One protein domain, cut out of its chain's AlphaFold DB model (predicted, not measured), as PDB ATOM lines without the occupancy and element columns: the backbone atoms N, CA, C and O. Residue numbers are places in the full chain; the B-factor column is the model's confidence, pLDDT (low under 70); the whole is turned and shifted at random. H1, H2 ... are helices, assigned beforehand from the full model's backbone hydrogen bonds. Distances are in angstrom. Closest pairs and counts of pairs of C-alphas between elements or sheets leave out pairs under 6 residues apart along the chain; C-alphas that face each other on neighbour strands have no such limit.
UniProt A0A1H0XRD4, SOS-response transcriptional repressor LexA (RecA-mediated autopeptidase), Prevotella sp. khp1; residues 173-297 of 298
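Overview. This is residues 173 to 297 of the 298 residues of the protein "SOS-response transcriptional repressor LexA (RecA-mediated autopeptidase)" of Prevotella sp. khp1 (UniProt A0A1H0XRD4). A long, kinked helix, H6, runs through a globule of helices, with H7 folded back along one side of it and H1 and H2 packed on the other, H2 crossing it. Beyond H2, H3 and H4 make a further level. The printed part has 125 residues with seven named helices, H1 to H7 in chain order, and no named strand; the class is all helix. It is compact, with a radius of gyration of the C-alphas of 13.7 A, and rounded, spanning 38 by 32 by 29 A.

Arrangement. The hub is H6, residues 256 to 277, with a kink of 38 degrees near residue 263. H2, residues 193 to 205, touches its residues 265 to 273 at a steep tilt of 51 degrees, the same way; the closest C-alphas, Ser 198 and Gly 269, are 4.5 A apart. H1, residues 176 to 189, touches residues 268 to 276 of H6, closest at C-alphas 182 and 275, 5.6 A, at a shallow tilt of 33 degrees, only just short of steep, opposite ways. H7, residues 284 to 296, forms a helical hairpin with H6 at 11 degrees; C-alphas 271 and 290 are closest, 7.1 A. H3, residues 214 to 224, touches H1 about perpendicular, 86 degrees, closest at C-alphas 224 and 180, 6.5 A. H4, residues 234 to 240, touches H2, closest at C-alphas 237 and 197, 5.7 A, and H3, closest at C-alphas 234 and 214, 5.1 A. H5, residues 243 to 246, touches no helix. Every O i to N i+4 pair is within hydrogen-bond range in H3 and H7, but 8 of 10 in H1, 6 of 9 in H2, 2 of 3 in H4 and 16 of 18 in H6; H5 is too short for one.

Along the chain. H6 is 30.6 A long, H1 20.9 A, H2 19.9 A and H7 18.7 A. H1 begins at C-alpha 176 (2.870, -52.657, 23.054); H7 ends at C-alpha 296 (-29.709, -50.142, 21.581).

Size, cuts and confidence. The C-alphas farthest apart, Ile 177 and Thr 257, are 39.3 A apart. The printed part has no cut and no long link. Confidence is under 70 at residues 255 to 258, 279 to 291 and 293 to 297.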
ATOM      1  N   VAL A 173       2.676 -48.003  32.542       73.56
ATOM      2  CA  VAL A 173       3.366 -48.352  31.292       73.56
ATOM      3  C   VAL A 173       2.568 -49.461  30.615       73.56
ATOM      4  O   VAL A 173       2.507 -50.584  31.112       73.56
ATOM      5  N   ILE A 174       1.923 -49.134  29.498       82.50
ATOM      6  CA  ILE A 174       1.125 -50.088  28.731       82.50
ATOM      7  C   ILE A 174       2.035 -50.764  27.709       82.50
ATOM      8  O   ILE A 174       2.600 -50.118  26.827       82.50
ATOM      9  N   GLU A 175       2.190 -52.081  27.826       84.81
ATOM     10  CA  GLU A 175       3.005 -52.861  26.898       84.81
ATOM     11  C   GLU A 175       2.434 -52.816  25.475       84.81
ATOM     12  O   GLU A 175       1.224 -52.929  25.273       84.81
ATOM     13  N   GLN A 176       3.302 -52.744  24.458       85.62
ATOM     14  CA  GLN A 176       2.870 -52.657  23.054       85.62
ATOM     15  C   GLN A 176       1.995 -53.843  22.619       85.62
ATOM     16  O   GLN A 176       1.068 -53.665  21.835       85.62
ATOM     17  N   ILE A 177       2.231 -55.034  23.176       85.25
ATOM     18  CA  ILE A 177       1.406 -56.226  22.926       85.25
ATOM     19  C   ILE A 177      -0.041 -55.998  23.395       85.25
ATOM     20  O   ILE A 177      -0.984 -56.405  22.717       85.25
ATOM     21  N   HIS A 178      -0.225 -55.331  24.538       87.88
ATOM     22  CA  HIS A 178      -1.549 -55.005  25.072       87.88
ATOM     23  C   HIS A 178      -2.255 -53.944  24.228       87.88
ATOM     24  O   HIS A 178      -3.452 -54.048  23.972       87.88
ATOM     25  N   VAL A 179      -1.502 -52.969  23.714       90.62
ATOM     26  CA  VAL A 179      -2.017 -51.955  22.782       90.62
ATOM     27  C   VAL A 179      -2.531 -52.600  21.494       90.62
ATOM     28  O   VAL A 179      -3.660 -52.327  21.087       90.62
ATOM     29  N   SER A 180      -1.737 -53.482  20.876       90.75
ATOM     30  CA  SER A 180      -2.146 -54.247  19.691       90.75
ATOM     31  C   SER A 180      -3.412 -55.056  19.965       90.75
ATOM     32  O   SER A 180      -4.368 -54.994  19.195       90.75
ATOM     33  N   TRP A 181      -3.469 -55.753  21.102       90.56
ATOM     34  CA  TRP A 181      -4.660 -56.494  21.512       90.56
ATOM     35  C   TRP A 181      -5.895 -55.587  21.655       90.56
ATOM     36  O   TRP A 181      -6.947 -55.919  21.111       90.56
ATOM     37  N   ALA A 182      -5.779 -54.425  22.306       91.12
ATOM     38  CA  ALA A 182      -6.892 -53.490  22.477       91.12
ATOM     39  C   ALA A 182      -7.418 -52.962  21.128       91.12
ATOM     40  O   ALA A 182      -8.632 -52.892  20.924       91.12
ATOM     41  N   ILE A 183      -6.518 -52.673  20.178       93.62
ATOM     42  CA  ILE A 183      -6.875 -52.275  18.805       93.62
ATOM     43  C   ILE A 183      -7.672 -53.388  18.106       93.62
ATOM     44  O   ILE A 183      -8.710 -53.115  17.499       93.62
ATOM     45  N   GLN A 184      -7.242 -54.648  18.235       90.94
ATOM     46  CA  GLN A 184      -7.959 -55.794  17.662       90.94
ATOM     47  C   GLN A 184      -9.364 -55.966  18.242       90.94
ATOM     48  O   GLN A 184     -10.271 -56.369  17.517       90.94
ATOM     49  N   GLN A 185      -9.561 -55.669  19.530       89.62
ATOM     50  CA  GLN A 185     -10.880 -55.760  20.161       89.62
ATOM     51  C   GLN A 185     -11.809 -54.634  19.692       89.62
ATOM     52  O   GLN A 185     -12.957 -54.884  19.308       89.62
ATOM     53  N   ILE A 186     -11.316 -53.390  19.691       91.62
ATOM     54  CA  ILE A 186     -12.147 -52.211  19.418       91.62
ATOM     55  C   ILE A 186     -12.524 -52.080  17.936       91.62
ATOM     56  O   ILE A 186     -13.565 -51.497  17.641       91.62
ATOM     57  N   GLN A 187     -11.745 -52.650  17.003       90.94
ATOM     58  CA  GLN A 187     -11.996 -52.508  15.558       90.94
ATOM     59  C   GLN A 187     -13.426 -52.904  15.162       90.94
ATOM     60  O   GLN A 187     -14.030 -52.280  14.302       90.94
ATOM     61  N   SER A 188     -13.996 -53.917  15.824       88.19
ATOM     62  CA  SER A 188     -15.327 -54.447  15.499       88.19
ATOM     63  C   SER A 188     -16.449 -53.435  15.752       88.19
ATOM     64  O   SER A 188     -17.502 -53.503  15.118       88.19
ATOM     65  N   ALA A 189     -16.212 -52.473  16.646       88.12
ATOM     66  CA  ALA A 189     -17.116 -51.368  16.921       88.12
ATOM     67  C   ALA A 189     -16.955 -50.212  15.919       88.12
ATOM     68  O   ALA A 189     -17.765 -49.289  15.931       88.12
ATOM     69  N   ILE A 190     -15.934 -50.224  15.056       91.12
ATOM     70  CA  ILE A 190     -15.596 -49.093  14.193       91.12
ATOM     71  C   ILE A 190     -16.236 -49.246  12.819       91.12
ATOM     72  O   ILE A 190     -15.798 -50.001  11.962       91.12
ATOM     73  N   THR A 191     -17.285 -48.465  12.580       88.50
ATOM     74  CA  THR A 191     -18.046 -48.524  11.321       88.50
ATOM     75  C   THR A 191     -17.705 -47.397  10.349       88.50
ATOM     76  O   THR A 191     -18.083 -47.454   9.183       88.50
ATOM     77  N   THR A 192     -16.984 -46.367  10.800       89.25
ATOM     78  CA  THR A 192     -16.572 -45.233   9.965       89.25
ATOM     79  C   THR A 192     -15.118 -44.870  10.230       89.25
ATOM     80  O   THR A 192     -14.616 -45.039  11.338       89.25
ATOM     81  N   ASN A 193     -14.436 -44.327   9.219       90.06
ATOM     82  CA  ASN A 193     -13.031 -43.926   9.330       90.06
ATOM     83  C   ASN A 193     -12.808 -42.872  10.429       90.06
ATOM     84  O   ASN A 193     -11.779 -42.874  11.095       90.06
ATOM     85  N   ARG A 194     -13.793 -41.993  10.649       91.00
ATOM     86  CA  ARG A 194     -13.728 -40.909  11.634       91.00
ATOM     87  C   ARG A 194     -13.744 -41.404  13.077       91.00
ATOM     88  O   ARG A 194     -13.147 -40.760  13.929       91.00
ATOM     89  N   TRP A 195     -14.378 -42.541  13.370       92.81
ATOM     90  CA  TRP A 195     -14.446 -43.089  14.733       92.81
ATOM     91  C   TRP A 195     -13.081 -43.515  15.284       92.81
ATOM     92  O   TRP A 195     -12.882 -43.500  16.498       92.81
ATOM     93  N   TRP A 196     -12.104 -43.782  14.413       94.81
ATOM     94  CA  TRP A 196     -10.714 -43.984  14.827       94.81
ATOM     95  C   TRP A 196     -10.118 -42.781  15.563       94.81
ATOM     96  O   TRP A 196      -9.186 -42.955  16.346       94.81
ATOM     97  N   PHE A 197     -10.680 -41.581  15.396       94.62
ATOM     98  CA  PHE A 197     -10.281 -40.408  16.167       94.62
ATOM     99  C   PHE A 197     -10.467 -40.611  17.677       94.62
ATOM    100  O   PHE A 197      -9.610 -40.218  18.465       94.62
ATOM    101  N   SER A 198     -11.541 -41.286  18.094       94.25
ATOM    102  CA  SER A 198     -11.768 -41.610  19.506       94.25
ATOM    103  C   SER A 198     -10.705 -42.542  20.073       94.25
ATOM    104  O   SER A 198     -10.262 -42.355  21.205       94.25
ATOM    105  N   VAL A 199     -10.266 -43.517  19.273       94.94
ATOM    106  CA  VAL A 199      -9.188 -44.446  19.637       94.94
ATOM    107  C   VAL A 199      -7.862 -43.697  19.749       94.94
ATOM    108  O   VAL A 199      -7.171 -43.829  20.757       94.94
ATOM    109  N   TYR A 200      -7.542 -42.846  18.770       95.88
ATOM    110  CA  TYR A 200      -6.363 -41.982  18.808       95.88
ATOM    111  C   TYR A 200      -6.334 -41.117  20.077       95.88
ATOM    112  O   TYR A 200      -5.343 -41.123  20.806       95.88
ATOM    113  N   LYS A 201      -7.435 -40.426  20.408       94.38
ATOM    114  CA  LYS A 201      -7.492 -39.565  21.601       94.38
ATOM    115  C   LYS A 201      -7.350 -40.349  22.899       94.38
ATOM    116  O   LYS A 201      -6.703 -39.849  23.814       94.38
ATOM    117  N   ALA A 202      -7.893 -41.563  22.978       92.81
ATOM    118  CA  ALA A 202      -7.691 -42.447  24.124       92.81
ATOM    119  C   ALA A 202      -6.211 -42.825  24.293       92.81
ATOM    120  O   ALA A 202      -5.676 -42.736  25.396       92.81
ATOM    121  N   MET A 203      -5.531 -43.175  23.197       93.19
ATOM    122  CA  MET A 203      -4.109 -43.529  23.214       93.19
ATOM    123  C   MET A 203      -3.208 -42.340  23.565       93.19
ATOM    124  O   MET A 203      -2.248 -42.515  24.308       93.19
ATOM    125  N   VAL A 204      -3.527 -41.133  23.086       92.25
ATOM    126  CA  VAL A 204      -2.808 -39.904  23.466       92.25
ATOM    127  C   VAL A 204      -3.048 -39.553  24.935       92.25
ATOM    128  O   VAL A 204      -2.119 -39.154  25.627       92.25
ATOM    129  N   GLN A 205      -4.278 -39.718  25.435       90.50
ATOM    130  CA  GLN A 205      -4.617 -39.426  26.832       90.50
ATOM    131  C   GLN A 205      -3.880 -40.342  27.821       90.50
ATOM    132  O   GLN A 205      -3.546 -39.896  28.913       90.50
ATOM    133  N   LEU A 206      -3.631 -41.596  27.440       88.44
ATOM    134  CA  LEU A 206      -2.866 -42.566  28.232       88.44
ATOM    135  C   LEU A 206      -1.368 -42.580  27.885       88.44
ATOM    136  O   LEU A 206      -0.663 -43.504  28.280       88.44
ATOM    137  N   GLU A 207      -0.889 -41.593  27.120       88.56
ATOM    138  CA  GLU A 207       0.515 -41.449  26.702       88.56
ATOM    139  C   GLU A 207       1.092 -42.675  25.960       88.56
ATOM    140  O   GLU A 207       2.302 -42.873  25.872       88.56
ATOM    141  N   VAL A 208       0.223 -43.493  25.363       89.69
ATOM    142  CA  VAL A 208       0.591 -44.654  24.533       89.69
ATOM    143  C   VAL A 208       1.028 -44.223  23.133       89.69
ATOM    144  O   VAL A 208       1.805 -44.915  22.468       89.69
ATOM    145  N   HIS A 209       0.497 -43.094  22.664       92.00
ATOM    146  CA  HIS A 209       0.786 -42.526  21.354       92.00
ATOM    147  C   HIS A 209       1.105 -41.038  21.466       92.00
ATOM    148  O   HIS A 209       0.578 -40.340  22.334       92.00
ATOM    149  N   THR A 210       1.961 -40.545  20.578       91.31
ATOM    150  CA  THR A 210       2.394 -39.148  20.583       91.31
ATOM    151  C   THR A 210       1.279 -38.233  20.084       91.31
ATOM    152  O   THR A 210       0.613 -38.511  19.086       91.31
ATOM    153  N   LYS A 211       1.066 -37.117  20.787       90.50
ATOM    154  CA  LYS A 211       0.116 -36.087  20.366       90.50
ATOM    155  C   LYS A 211       0.536 -35.498  19.009       90.50
ATOM    156  O   LYS A 211       1.714 -35.259  18.779       90.50
ATOM    157  N   ASP A 212      -0.448 -35.254  18.152       91.25
ATOM    158  CA  ASP A 212      -0.347 -34.683  16.801       91.25
ATOM    159  C   ASP A 212       0.322 -35.605  15.754       91.25
ATOM    160  O   ASP A 212       0.406 -35.252  14.578       91.25
ATOM    161  N   ASP A 213       0.710 -36.830  16.132       93.50
ATOM    162  CA  ASP A 213       1.228 -37.858  15.216       93.50
ATOM    163  C   ASP A 213       0.093 -38.701  14.598       93.50
ATOM    164  O   ASP A 213      -0.100 -39.882  14.906       93.50
ATOM    165  N   TYR A 214      -0.711 -38.086  13.729       93.38
ATOM    166  CA  TYR A 214      -1.819 -38.780  13.054       93.38
ATOM    167  C   TYR A 214      -1.337 -39.796  12.010       93.38
ATOM    168  O   TYR A 214      -1.998 -40.809  11.785       93.38
ATOM    169  N   GLU A 215      -0.193 -39.541  11.373       93.94
ATOM    170  CA  GLU A 215       0.382 -40.429  10.360       93.94
ATOM    171  C   GLU A 215       0.905 -41.721  10.992       93.94
ATOM    172  O   GLU A 215       0.526 -42.810  10.552       93.94
ATOM    173  N   GLY A 216       1.670 -41.616  12.084       93.75
ATOM    174  CA  GLY A 216       2.134 -42.773  12.841       93.75
ATOM    175  C   GLY A 216       0.985 -43.567  13.461       93.75
ATOM    176  O   GLY A 216       1.030 -44.800  13.486       93.75
ATOM    177  N   PHE A 217      -0.089 -42.894  13.893       95.94
ATOM    178  CA  PHE A 217      -1.310 -43.576  14.325       95.94
ATOM    179  C   PHE A 217      -1.960 -44.357  13.175       95.94
ATOM    180  O   PHE A 217      -2.228 -45.549  13.324       95.94
ATOM    181  N   SER A 218      -2.185 -43.725  12.020       94.69
ATOM    182  CA  SER A 218      -2.796 -44.393  10.867       94.69
ATOM    183  C   SER A 218      -1.980 -45.591  10.394       94.69
ATOM    184  O   SER A 218      -2.557 -46.636  10.099       94.69
ATOM    185  N   GLU A 219      -0.654 -45.473  10.360       94.88
ATOM    186  CA  GLU A 219       0.223 -46.569   9.953       94.88
ATOM    187  C   GLU A 219       0.195 -47.733  10.946       94.88
ATOM    188  O   GLU A 219       0.106 -48.898  10.551       94.88
ATOM    189  N   ARG A 220       0.160 -47.429  12.248       94.62
ATOM    190  CA  ARG A 220      -0.067 -48.441  13.282       94.62
ATOM    191  C   ARG A 220      -1.381 -49.182  13.030       94.62
ATOM    192  O   ARG A 220      -1.366 -50.405  12.986       94.62
ATOM    193  N   ILE A 221      -2.495 -48.478  12.821       95.38
ATOM    194  CA  ILE A 221      -3.794 -49.127  12.578       95.38
ATOM    195  C   ILE A 221      -3.769 -49.987  11.308       95.38
ATOM    196  O   ILE A 221      -4.269 -51.106  11.345       95.38
ATOM    197  N   ARG A 222      -3.144 -49.534  10.213       94.81
ATOM    198  CA  ARG A 222      -3.003 -50.344   8.987       94.81
ATOM    199  C   ARG A 222      -2.216 -51.631   9.212       94.81
ATOM    200  O   ARG A 222      -2.558 -52.651   8.628       94.81
ATOM    201  N   ARG A 223      -1.179 -51.588  10.050       93.56
ATOM    202  CA  ARG A 223      -0.386 -52.774  10.390       93.56
ATOM    203  C   ARG A 223      -1.161 -53.757  11.261       93.56
ATOM    204  O   ARG A 223      -1.054 -54.959  11.051       93.56
ATOM    205  N   GLU A 224      -1.901 -53.257  12.250       92.56
ATOM    206  CA  GLU A 224      -2.650 -54.117  13.168       92.56
ATOM    207  C   GLU A 224      -3.904 -54.697  12.491       92.56
ATOM    208  O   GLU A 224      -4.158 -55.892  12.588       92.56
ATOM    209  N   VAL A 225      -4.684 -53.884  11.774       93.00
ATOM    210  CA  VAL A 225      -5.979 -54.281  11.190       93.00
ATOM    211  C   VAL A 225      -6.056 -53.969   9.685       93.00
ATOM    212  O   VAL A 225      -6.874 -53.150   9.260       93.00
ATOM    213  N   PRO A 226      -5.221 -54.614   8.846       91.31
ATOM    214  CA  PRO A 226      -5.101 -54.286   7.420       91.31
ATOM    215  C   PRO A 226      -6.398 -54.500   6.630       91.31
ATOM    216  O   PRO A 226      -6.694 -53.732   5.716       91.31
ATOM    217  N   ASP A 227      -7.199 -55.497   7.011       90.88
ATOM    218  CA  ASP A 227      -8.428 -55.878   6.305       90.88
ATOM    219  C   ASP A 227      -9.658 -55.046   6.718       90.88
ATOM    220  O   ASP A 227     -10.779 -55.289   6.260       90.88
ATOM    221  N   HIS A 228      -9.487 -54.057   7.602       91.38
ATOM    222  CA  HIS A 228     -10.600 -53.249   8.083       91.38
ATOM    223  C   HIS A 228     -11.149 -52.336   6.975       91.38
ATOM    224  O   HIS A 228     -10.442 -51.503   6.413       91.38
ATOM    225  N   LYS A 229     -12.457 -52.416   6.702       90.38
ATOM    226  CA  LYS A 229     -13.119 -51.668   5.612       90.38
ATOM    227  C   LYS A 229     -12.933 -50.144   5.690       90.38
ATOM    228  O   LYS A 229     -12.928 -49.462   4.668       90.38
ATOM    229  N   HIS A 230     -12.828 -49.604   6.901       91.88
ATOM    230  CA  HIS A 230     -12.763 -48.167   7.162       91.88
ATOM    231  C   HIS A 230     -11.470 -47.809   7.893       91.88
ATOM    232  O   HIS A 230     -11.490 -47.606   9.104       91.88
ATOM    233  N   LEU A 231     -10.343 -47.788   7.183       92.56
ATOM    234  CA  LEU A 231      -9.048 -47.390   7.746       92.56
ATOM    235  C   LEU A 231      -8.987 -45.873   8.025       92.56
ATOM    236  O   LEU A 231      -9.655 -45.094   7.335       92.56
ATOM    237  N   PRO A 232      -8.207 -45.435   9.030       93.56
ATOM    238  CA  PRO A 232      -8.070 -44.026   9.381       93.56
ATOM    239  C   PRO A 232      -7.288 -43.230   8.333       93.56
ATOM    240  O   PRO A 232      -6.212 -43.639   7.885       93.56
ATOM    241  N   ASP A 233      -7.796 -42.041   8.018       93.00
ATOM    242  CA  ASP A 233      -7.133 -41.057   7.164       93.00
ATOM    243  C   ASP A 233      -6.544 -39.914   8.021       93.00
ATOM    244  O   ASP A 233      -7.305 -39.267   8.747       93.00
ATOM    245  N   PRO A 234      -5.225 -39.639   7.962       92.00
ATOM    246  CA  PRO A 234      -4.583 -38.634   8.818       92.00
ATOM    247  C   PRO A 234      -5.167 -37.220   8.678       92.00
ATOM    248  O   PRO A 234      -5.265 -36.478   9.659       92.00
ATOM    249  N   ILE A 235      -5.590 -36.840   7.468       91.19
ATOM    250  CA  ILE A 235      -6.130 -35.505   7.194       91.19
ATOM    251  C   ILE A 235      -7.515 -35.380   7.833       91.19
ATOM    252  O   ILE A 235      -7.808 -34.386   8.495       91.19
ATOM    253  N   GLU A 236      -8.359 -36.400   7.700       90.19
ATOM    254  CA  GLU A 236      -9.668 -36.425   8.354       90.19
ATOM    255  C   GLU A 236      -9.570 -36.455   9.883       90.19
ATOM    256  O   GLU A 236     -10.373 -35.800  10.550       90.19
ATOM    257  N   LEU A 237      -8.585 -37.164  10.445       91.56
ATOM    258  CA  LEU A 237      -8.358 -37.191  11.892       91.56
ATOM    259  C   LEU A 237      -7.936 -35.821  12.434       91.56
ATOM    260  O   LEU A 237      -8.500 -35.366  13.428       91.56
ATOM    261  N   SER A 238      -7.003 -35.136  11.771       90.56
ATOM    262  CA  SER A 238      -6.549 -33.808  12.218       90.56
ATOM    263  C   SER A 238      -7.673 -32.763  12.208       90.56
ATOM    264  O   SER A 238      -7.766 -31.935  13.111       90.56
ATOM    265  N   ARG A 239      -8.609 -32.844  11.250       89.94
ATOM    266  CA  ARG A 239      -9.793 -31.964  11.180       89.94
ATOM    267  C   ARG A 239     -10.771 -32.142  12.342       89.94
ATOM    268  O   ARG A 239     -11.570 -31.240  12.592       89.94
ATOM    269  N   LEU A 240     -10.763 -33.298  13.005       87.88
ATOM    270  CA  LEU A 240     -11.659 -33.598  14.124       87.88
ATOM    271  C   LEU A 240     -11.142 -33.058  15.463       87.88
ATOM    272  O   LEU A 240     -11.940 -32.932  16.389       87.88
ATOM    273  N   ASP A 241      -9.860 -32.692  15.569       86.88
ATOM    274  CA  ASP A 241      -9.235 -32.238  16.821       86.88
ATOM    275  C   ASP A 241      -9.532 -30.766  17.144       86.88
ATOM    276  O   ASP A 241      -8.654 -29.919  17.294       86.88
ATOM    277  N   ILE A 242     -10.819 -30.442  17.227       85.94
ATOM    278  CA  ILE A 242     -11.323 -29.093  17.474       85.94
ATOM    279  C   ILE A 242     -12.389 -29.105  18.570       85.94
ATOM    280  O   ILE A 242     -13.038 -30.120  18.833       85.94
ATOM    281  N   LEU A 243     -12.611 -27.952  19.208       85.94
ATOM    282  CA  LEU A 243     -13.689 -27.746  20.187       85.94
ATOM    283  C   LEU A 243     -13.697 -28.829  21.284       85.94
ATOM    284  O   LEU A 243     -12.689 -29.036  21.961       85.94
ATOM    285  N   SER A 244     -14.820 -29.521  21.480       84.06
ATOM    286  CA  SER A 244     -14.994 -30.541  22.515       84.06
ATOM    287  C   SER A 244     -14.056 -31.733  22.340       84.06
ATOM    288  O   SER A 244     -13.585 -32.263  23.341       84.06
ATOM    289  N   PHE A 245     -13.709 -32.090  21.102       86.31
ATOM    290  CA  PHE A 245     -12.797 -33.190  20.792       86.31
ATOM    291  C   PHE A 245     -11.326 -32.887  21.108       86.31
ATOM    292  O   PHE A 245     -10.538 -33.816  21.276       86.31
ATOM    293  N   SER A 246     -10.966 -31.611  21.298       85.50
ATOM    294  CA  SER A 246      -9.627 -31.227  21.773       85.50
ATOM    295  C   SER A 246      -9.383 -31.591  23.244       85.50
ATOM    296  O   SER A 246      -8.248 -31.864  23.638       85.50
ATOM    297  N   LYS A 247     -10.455 -31.657  24.045       88.31
ATOM    298  CA  LYS A 247     -10.431 -31.947  25.486       88.31
ATOM    299  C   LYS A 247     -10.202 -33.452  25.755       88.31
ATOM    300  O   LYS A 247     -10.381 -34.265  24.849       88.31
ATOM    301  N   PRO A 248      -9.878 -33.858  27.000       87.69
ATOM    302  CA  PRO A 248      -9.934 -35.264  27.420       87.69
ATOM    303  C   PRO A 248     -11.330 -35.874  27.226       87.69
ATOM    304  O   PRO A 248     -12.329 -35.177  27.430       87.69
ATOM    305  N   ILE A 249     -11.406 -37.174  26.913       88.81
ATOM    306  CA  ILE A 249     -12.654 -37.858  26.505       88.81
ATOM    307  C   ILE A 249     -13.765 -37.733  27.561       88.81
ATOM    308  O   ILE A 249     -14.936 -37.543  27.232       88.81
ATOM    309  N   ALA A 250     -13.418 -37.749  28.851       86.06
ATOM    310  CA  ALA A 250     -14.386 -37.566  29.937       86.06
ATOM    311  C   ALA A 250     -15.145 -36.224  29.841       86.06
ATOM    312  O   ALA A 250     -16.339 -36.156  30.148       86.06
ATOM    313  N   LYS A 251     -14.464 -35.178  29.353       86.62
ATOM    314  CA  LYS A 251     -14.968 -33.803  29.217       86.62
ATOM    315  C   LYS A 251     -15.612 -33.523  27.857       86.62
ATOM    316  O   LYS A 251     -15.942 -32.374  27.577       86.62
ATOM    317  N   TRP A 252     -15.772 -34.539  27.010       87.81
ATOM    318  CA  TRP A 252     -16.481 -34.400  25.745       87.81
ATOM    319  C   TRP A 252     -17.965 -34.135  26.011       87.81
ATOM    320  O   TRP A 252     -18.655 -34.957  26.629       87.81
ATOM    321  N   ASP A 253     -18.426 -32.983  25.528       82.12
ATOM    322  CA  ASP A 253     -19.776 -32.440  25.624       82.12
ATOM    323  C   ASP A 253     -20.364 -32.150  24.230       82.12
ATOM    324  O   ASP A 253     -19.733 -31.498  23.400       82.12
ATOM    325  N   ALA A 254     -21.577 -32.642  23.961       73.62
ATOM    326  CA  ALA A 254     -22.240 -32.468  22.668       73.62
ATOM    327  C   ALA A 254     -23.187 -31.256  22.669       73.62
ATOM    328  O   ALA A 254     -23.956 -31.097  23.621       73.62
ATOM    329  N   PRO A 255     -23.278 -30.492  21.566       67.19
ATOM    330  CA  PRO A 255     -24.454 -29.674  21.286       67.19
ATOM    331  C   PRO A 255     -25.708 -30.559  21.186       67.19
ATOM    332  O   PRO A 255     -25.654 -31.651  20.614       67.19
ATOM    333  N   ILE A 256     -26.852 -30.079  21.690       61.59
ATOM    334  CA  ILE A 256     -28.120 -30.841  21.801       61.59
ATOM    335  C   ILE A 256     -28.530 -31.504  20.469       61.59
ATOM    336  O   ILE A 256     -29.038 -32.621  20.452       61.59
ATOM    337  N   THR A 257     -28.254 -30.859  19.335       61.47
ATOM    338  CA  THR A 257     -28.632 -31.318  17.988       61.47
ATOM    339  C   THR A 257     -27.802 -32.484  17.442       61.47
ATOM    340  O   THR A 257     -28.257 -33.170  16.531       61.47
ATOM    341  N   GLN A 258     -26.601 -32.739  17.970       64.81
ATOM    342  CA  GLN A 258     -25.704 -33.811  17.501       64.81
ATOM    343  C   GLN A 258     -25.410 -34.856  18.584       64.81
ATOM    344  O   GLN A 258     -24.493 -35.667  18.443       64.81
ATOM    345  N   HIS A 259     -26.218 -34.861  19.646       72.31
ATOM    346  CA  HIS A 259     -25.986 -35.635  20.859       72.31
ATOM    347  C   HIS A 259     -25.736 -37.127  20.591       72.31
ATOM    348  O   HIS A 259     -24.758 -37.674  21.084       72.31
ATOM    349  N   LYS A 260     -26.543 -37.767  19.731       76.19
ATOM    350  CA  LYS A 260     -26.426 -39.205  19.432       76.19
ATOM    351  C   LYS A 260     -25.078 -39.581  18.804       76.19
ATOM    352  O   LYS A 260     -24.370 -40.420  19.343       76.19
ATOM    353  N   ARG A 261     -24.685 -38.899  17.719       76.19
ATOM    354  CA  ARG A 261     -23.394 -39.143  17.047       76.19
ATOM    355  C   ARG A 261     -22.225 -38.878  17.984       76.19
ATOM    356  O   ARG A 261     -21.254 -39.615  17.984       76.19
ATOM    357  N   PHE A 262     -22.314 -37.820  18.781       81.94
ATOM    358  CA  PHE A 262     -21.252 -37.438  19.702       81.94
ATOM    359  C   PHE A 262     -21.067 -38.449  20.848       81.94
ATOM    360  O   PHE A 262     -19.937 -38.721  21.253       81.94
ATOM    361  N   MET A 263     -22.161 -39.042  21.338       83.56
ATOM    362  CA  MET A 263     -22.107 -40.102  22.347       83.56
ATOM    363  C   MET A 263     -21.415 -41.361  21.819       83.56
ATOM    364  O   MET A 263     -20.617 -41.936  22.548       83.56
ATOM    365  N   GLU A 264     -21.598 -41.720  20.544       87.81
ATOM    366  CA  GLU A 264     -20.887 -42.851  19.920       87.81
ATOM    367  C   GLU A 264     -19.360 -42.641  19.935       87.81
ATOM    368  O   GLU A 264     -18.613 -43.536  20.333       87.81
ATOM    369  N   TYR A 265     -18.873 -41.435  19.602       90.38
ATOM    370  CA  TYR A 265     -17.442 -41.113  19.726       90.38
ATOM    371  C   TYR A 265     -16.952 -41.270  21.169       90.38
ATOM    372  O   TYR A 265     -15.870 -41.819  21.395       90.38
ATOM    373  N   LYS A 266     -17.728 -40.782  22.142       90.19
ATOM    374  CA  LYS A 266     -17.372 -40.848  23.561       90.19
ATOM    375  C   LYS A 266     -17.344 -42.289  24.071       90.19
ATOM    376  O   LYS A 266     -16.404 -42.654  24.769       90.19
ATOM    377  N   GLU A 267     -18.322 -43.109  23.695       90.69
ATOM    378  CA  GLU A 267     -18.399 -44.528  24.057       90.69
ATOM    379  C   GLU A 267     -17.206 -45.316  23.512       90.69
ATOM    380  O   GLU A 267     -16.582 -46.062  24.262       90.69
ATOM    381  N   ILE A 268     -16.821 -45.091  22.251       92.94
ATOM    382  CA  ILE A 268     -15.643 -45.739  21.650       92.94
ATOM    383  C   ILE A 268     -14.360 -45.314  22.369       92.94
ATOM    384  O   ILE A 268     -13.517 -46.153  22.681       92.94
ATOM    385  N   GLY A 269     -14.215 -44.020  22.669       91.69
ATOM    386  CA  GLY A 269     -13.041 -43.498  23.371       91.69
ATOM    387  C   GLY A 269     -12.912 -44.056  24.789       91.69
ATOM    388  O   GLY A 269     -11.841 -44.518  25.178       91.69
ATOM    389  N   LEU A 270     -14.011 -44.077  25.549       90.75
ATOM    390  CA  LEU A 270     -14.048 -44.670  26.889       90.75
ATOM    391  C   LEU A 270     -13.834 -46.187  26.851       90.75
ATOM    392  O   LEU A 270     -13.134 -46.720  27.707       90.75
ATOM    393  N   GLY A 271     -14.389 -46.876  25.851       90.56
ATOM    394  CA  GLY A 271     -14.164 -48.302  25.634       90.56
ATOM    395  C   GLY A 271     -12.693 -48.618  25.377       90.56
ATOM    396  O   GLY A 271     -12.159 -49.555  25.963       90.56
ATOM    397  N   MET A 272     -12.013 -47.797  24.572       93.19
ATOM    398  CA  MET A 272     -10.577 -47.942  24.335       93.19
ATOM    399  C   MET A 272      -9.749 -47.685  25.601       93.19
ATOM    400  O   MET A 272      -8.843 -48.462  25.886       93.19
ATOM    401  N   ILE A 273     -10.070 -46.644  26.384       90.81
ATOM    402  CA  ILE A 273      -9.418 -46.389  27.683       90.81
ATOM    403  C   ILE A 273      -9.577 -47.609  28.595       90.81
ATOM    404  O   ILE A 273      -8.587 -48.122  29.106       90.81
ATOM    405  N   ALA A 274     -10.799 -48.128  28.729       88.75
ATOM    406  CA  ALA A 274     -11.073 -49.286  29.571       88.75
ATOM    407  C   ALA A 274     -10.308 -50.539  29.116       88.75
ATOM    408  O   ALA A 274      -9.790 -51.269  29.955       88.75
ATOM    409  N   LEU A 275     -10.193 -50.786  27.805       89.50
ATOM    410  CA  LEU A 275      -9.392 -51.896  27.274       89.50
ATOM    411  C   LEU A 275      -7.904 -51.722  27.598       89.50
ATOM    412  O   LEU A 275      -7.268 -52.662  28.074       89.50
ATOM    413  N   LEU A 276      -7.361 -50.524  27.389       88.12
ATOM    414  CA  LEU A 276      -5.958 -50.214  27.661       88.12
ATOM    415  C   LEU A 276      -5.614 -50.305  29.157       88.12
ATOM    416  O   LEU A 276      -4.539 -50.790  29.500       88.12
ATOM    417  N   GLU A 277      -6.526 -49.905  30.042       85.88
ATOM    418  CA  GLU A 277      -6.346 -49.982  31.499       85.88
ATOM    419  C   GLU A 277      -6.625 -51.384  32.074       85.88
ATOM    420  O   GLU A 277      -6.101 -51.722  33.142       85.88
ATOM    421  N   SER A 278      -7.423 -52.207  31.379       79.31
ATOM    422  CA  SER A 278      -7.816 -53.543  31.843       79.31
ATOM    423  C   SER A 278      -6.656 -54.535  31.914       79.31
ATOM    424  O   SER A 278      -5.755 -54.552  31.076       79.31
ATOM    425  N   GLU A 279      -6.725 -55.424  32.903       63.31
ATOM    426  CA  GLU A 279      -5.926 -56.647  32.952       63.31
ATOM    427  C   GLU A 279      -6.653 -57.747  32.160       63.31
ATOM    428  O   GLU A 279      -7.887 -57.801  32.163       63.31
ATOM    429  N   LYS A 280      -5.898 -58.599  31.448       57.41
ATOM    430  CA  LYS A 280      -6.393 -59.530  30.405       57.41
ATOM    431  C   LYS A 280      -7.589 -60.415  30.814       57.41
ATOM    432  O   LYS A 280      -8.313 -60.871  29.933       57.41
ATOM    433  N   ASP A 281      -7.842 -60.602  32.108       50.84
ATOM    434  CA  ASP A 281      -8.835 -61.540  32.646       50.84
ATOM    435  C   ASP A 281     -10.242 -60.942  32.906       50.84
ATOM    436  O   ASP A 281     -11.193 -61.688  33.128       50.84
ATOM    437  N   GLY A 282     -10.433 -59.613  32.838       54.12
ATOM    438  CA  GLY A 282     -11.714 -58.941  33.165       54.12
ATOM    439  C   GLY A 282     -12.585 -58.498  31.973       54.12
ATOM    440  O   GLY A 282     -13.612 -57.839  32.146       54.12
ATOM    441  N   VAL A 283     -12.167 -58.809  30.746       56.56
ATOM    442  CA  VAL A 283     -12.541 -58.043  29.540       56.56
ATOM    443  C   VAL A 283     -13.907 -58.421  28.950       56.56
ATOM    444  O   VAL A 283     -14.578 -57.584  28.338       56.56
ATOM    445  N   GLY A 284     -14.363 -59.659  29.158       55.38
ATOM    446  CA  GLY A 284     -15.607 -60.164  28.559       55.38
ATOM    447  C   GLY A 284     -16.847 -59.336  28.917       55.38
ATOM    448  O   GLY A 284     -17.728 -59.135  28.083       55.38
ATOM    449  N   GLU A 285     -16.883 -58.774  30.125       60.84
ATOM    450  CA  GLU A 285     -18.006 -57.965  30.606       60.84
ATOM    451  C   GLU A 285     -18.008 -56.539  30.017       60.84
ATOM    452  O   GLU A 285     -19.071 -55.958  29.790       60.84
ATOM    453  N   ILE A 286     -16.828 -55.986  29.708       63.34
ATOM    454  CA  ILE A 286     -16.675 -54.656  29.092       63.34
ATOM    455  C   ILE A 286     -17.147 -54.701  27.633       63.34
ATOM    456  O   ILE A 286     -17.949 -53.864  27.211       63.34
ATOM    457  N   LEU A 287     -16.718 -55.718  26.878       60.47
ATOM    458  CA  LEU A 287     -17.111 -55.902  25.476       60.47
ATOM    459  C   LEU A 287     -18.613 -56.187  25.329       60.47
ATOM    460  O   LEU A 287     -19.257 -55.668  24.413       60.47
ATOM    461  N   ARG A 288     -19.198 -56.947  26.268       62.28
ATOM    462  CA  ARG A 288     -20.646 -57.194  26.320       62.28
ATOM    463  C   ARG A 288     -21.432 -55.891  26.493       62.28
ATOM    464  O   ARG A 288     -22.357 -55.634  25.724       62.28
ATOM    465  N   LYS A 289     -21.021 -55.036  27.437       69.25
ATOM    466  CA  LYS A 289     -21.657 -53.729  27.690       69.25
ATOM    467  C   LYS A 289     -21.539 -52.773  26.503       69.25
ATOM    468  O   LYS A 289     -22.529 -52.134  26.150       69.25
ATOM    469  N   LEU A 290     -20.376 -52.703  25.852       66.75
ATOM    470  CA  LEU A 290     -20.184 -51.881  24.647       66.75
ATOM    471  C   LEU A 290     -21.081 -52.346  23.489       66.75
ATOM    472  O   LEU A 290     -21.801 -51.537  22.908       66.75
ATOM    473  N   SER A 291     -21.123 -53.653  23.203       65.44
ATOM    474  CA  SER A 291     -22.002 -54.216  22.163       65.44
ATOM    475  C   SER A 291     -23.488 -53.967  22.457       65.44
ATOM    476  O   SER A 291     -24.253 -53.651  21.547       65.44
ATOM    477  N   GLU A 292     -23.932 -54.127  23.705       72.00
ATOM    478  CA  GLU A 292     -25.332 -53.893  24.094       72.00
ATOM    479  C   GLU A 292     -25.741 -52.419  23.975       72.00
ATOM    480  O   GLU A 292     -26.875 -52.125  23.592       72.00
ATOM    481  N   THR A 293     -24.822 -51.498  24.269       66.50
ATOM    482  CA  THR A 293     -25.081 -50.050  24.229       66.50
ATOM    483  C   THR A 293     -25.146 -49.547  22.787       66.50
ATOM    484  O   THR A 293     -26.107 -48.876  22.411       66.50
ATOM    485  N   LEU A 294     -24.212 -49.984  21.937       59.12
ATOM    486  CA  LEU A 294     -24.194 -49.637  20.514       59.12
ATOM    487  C   LEU A 294     -25.394 -50.225  19.752       59.12
ATOM    488  O   LEU A 294     -25.942 -49.568  18.870       59.12
ATOM    489  N   LYS A 295     -25.867 -51.426  20.120       59.16
ATOM    490  CA  LYS A 295     -27.055 -52.048  19.500       59.16
ATOM    491  C   LYS A 295     -28.381 -51.405  19.913       59.16
ATOM    492  O   LYS A 295     -29.310 -51.416  19.116       59.16
ATOM    493  N   LYS A 296     -28.494 -50.853  21.127       53.50
ATOM    494  CA  LYS A 296     -29.709 -50.142  21.581       53.50
ATOM    495  C   LYS A 296     -29.896 -48.773  20.921       53.50
ATOM    496  O   LYS A 296     -30.989 -48.220  20.986       53.50
ATOM    497  N   ASN A 297     -28.839 -48.241  20.314       43.94
ATOM    498  CA  ASN A 297     -28.822 -46.924  19.693       43.94
ATOM    499  C   ASN A 297     -28.938 -46.972  18.157       43.94
ATOM    500  O   ASN A 297     -28.840 -45.920  17.532       43.94
TER     501      ASN A 297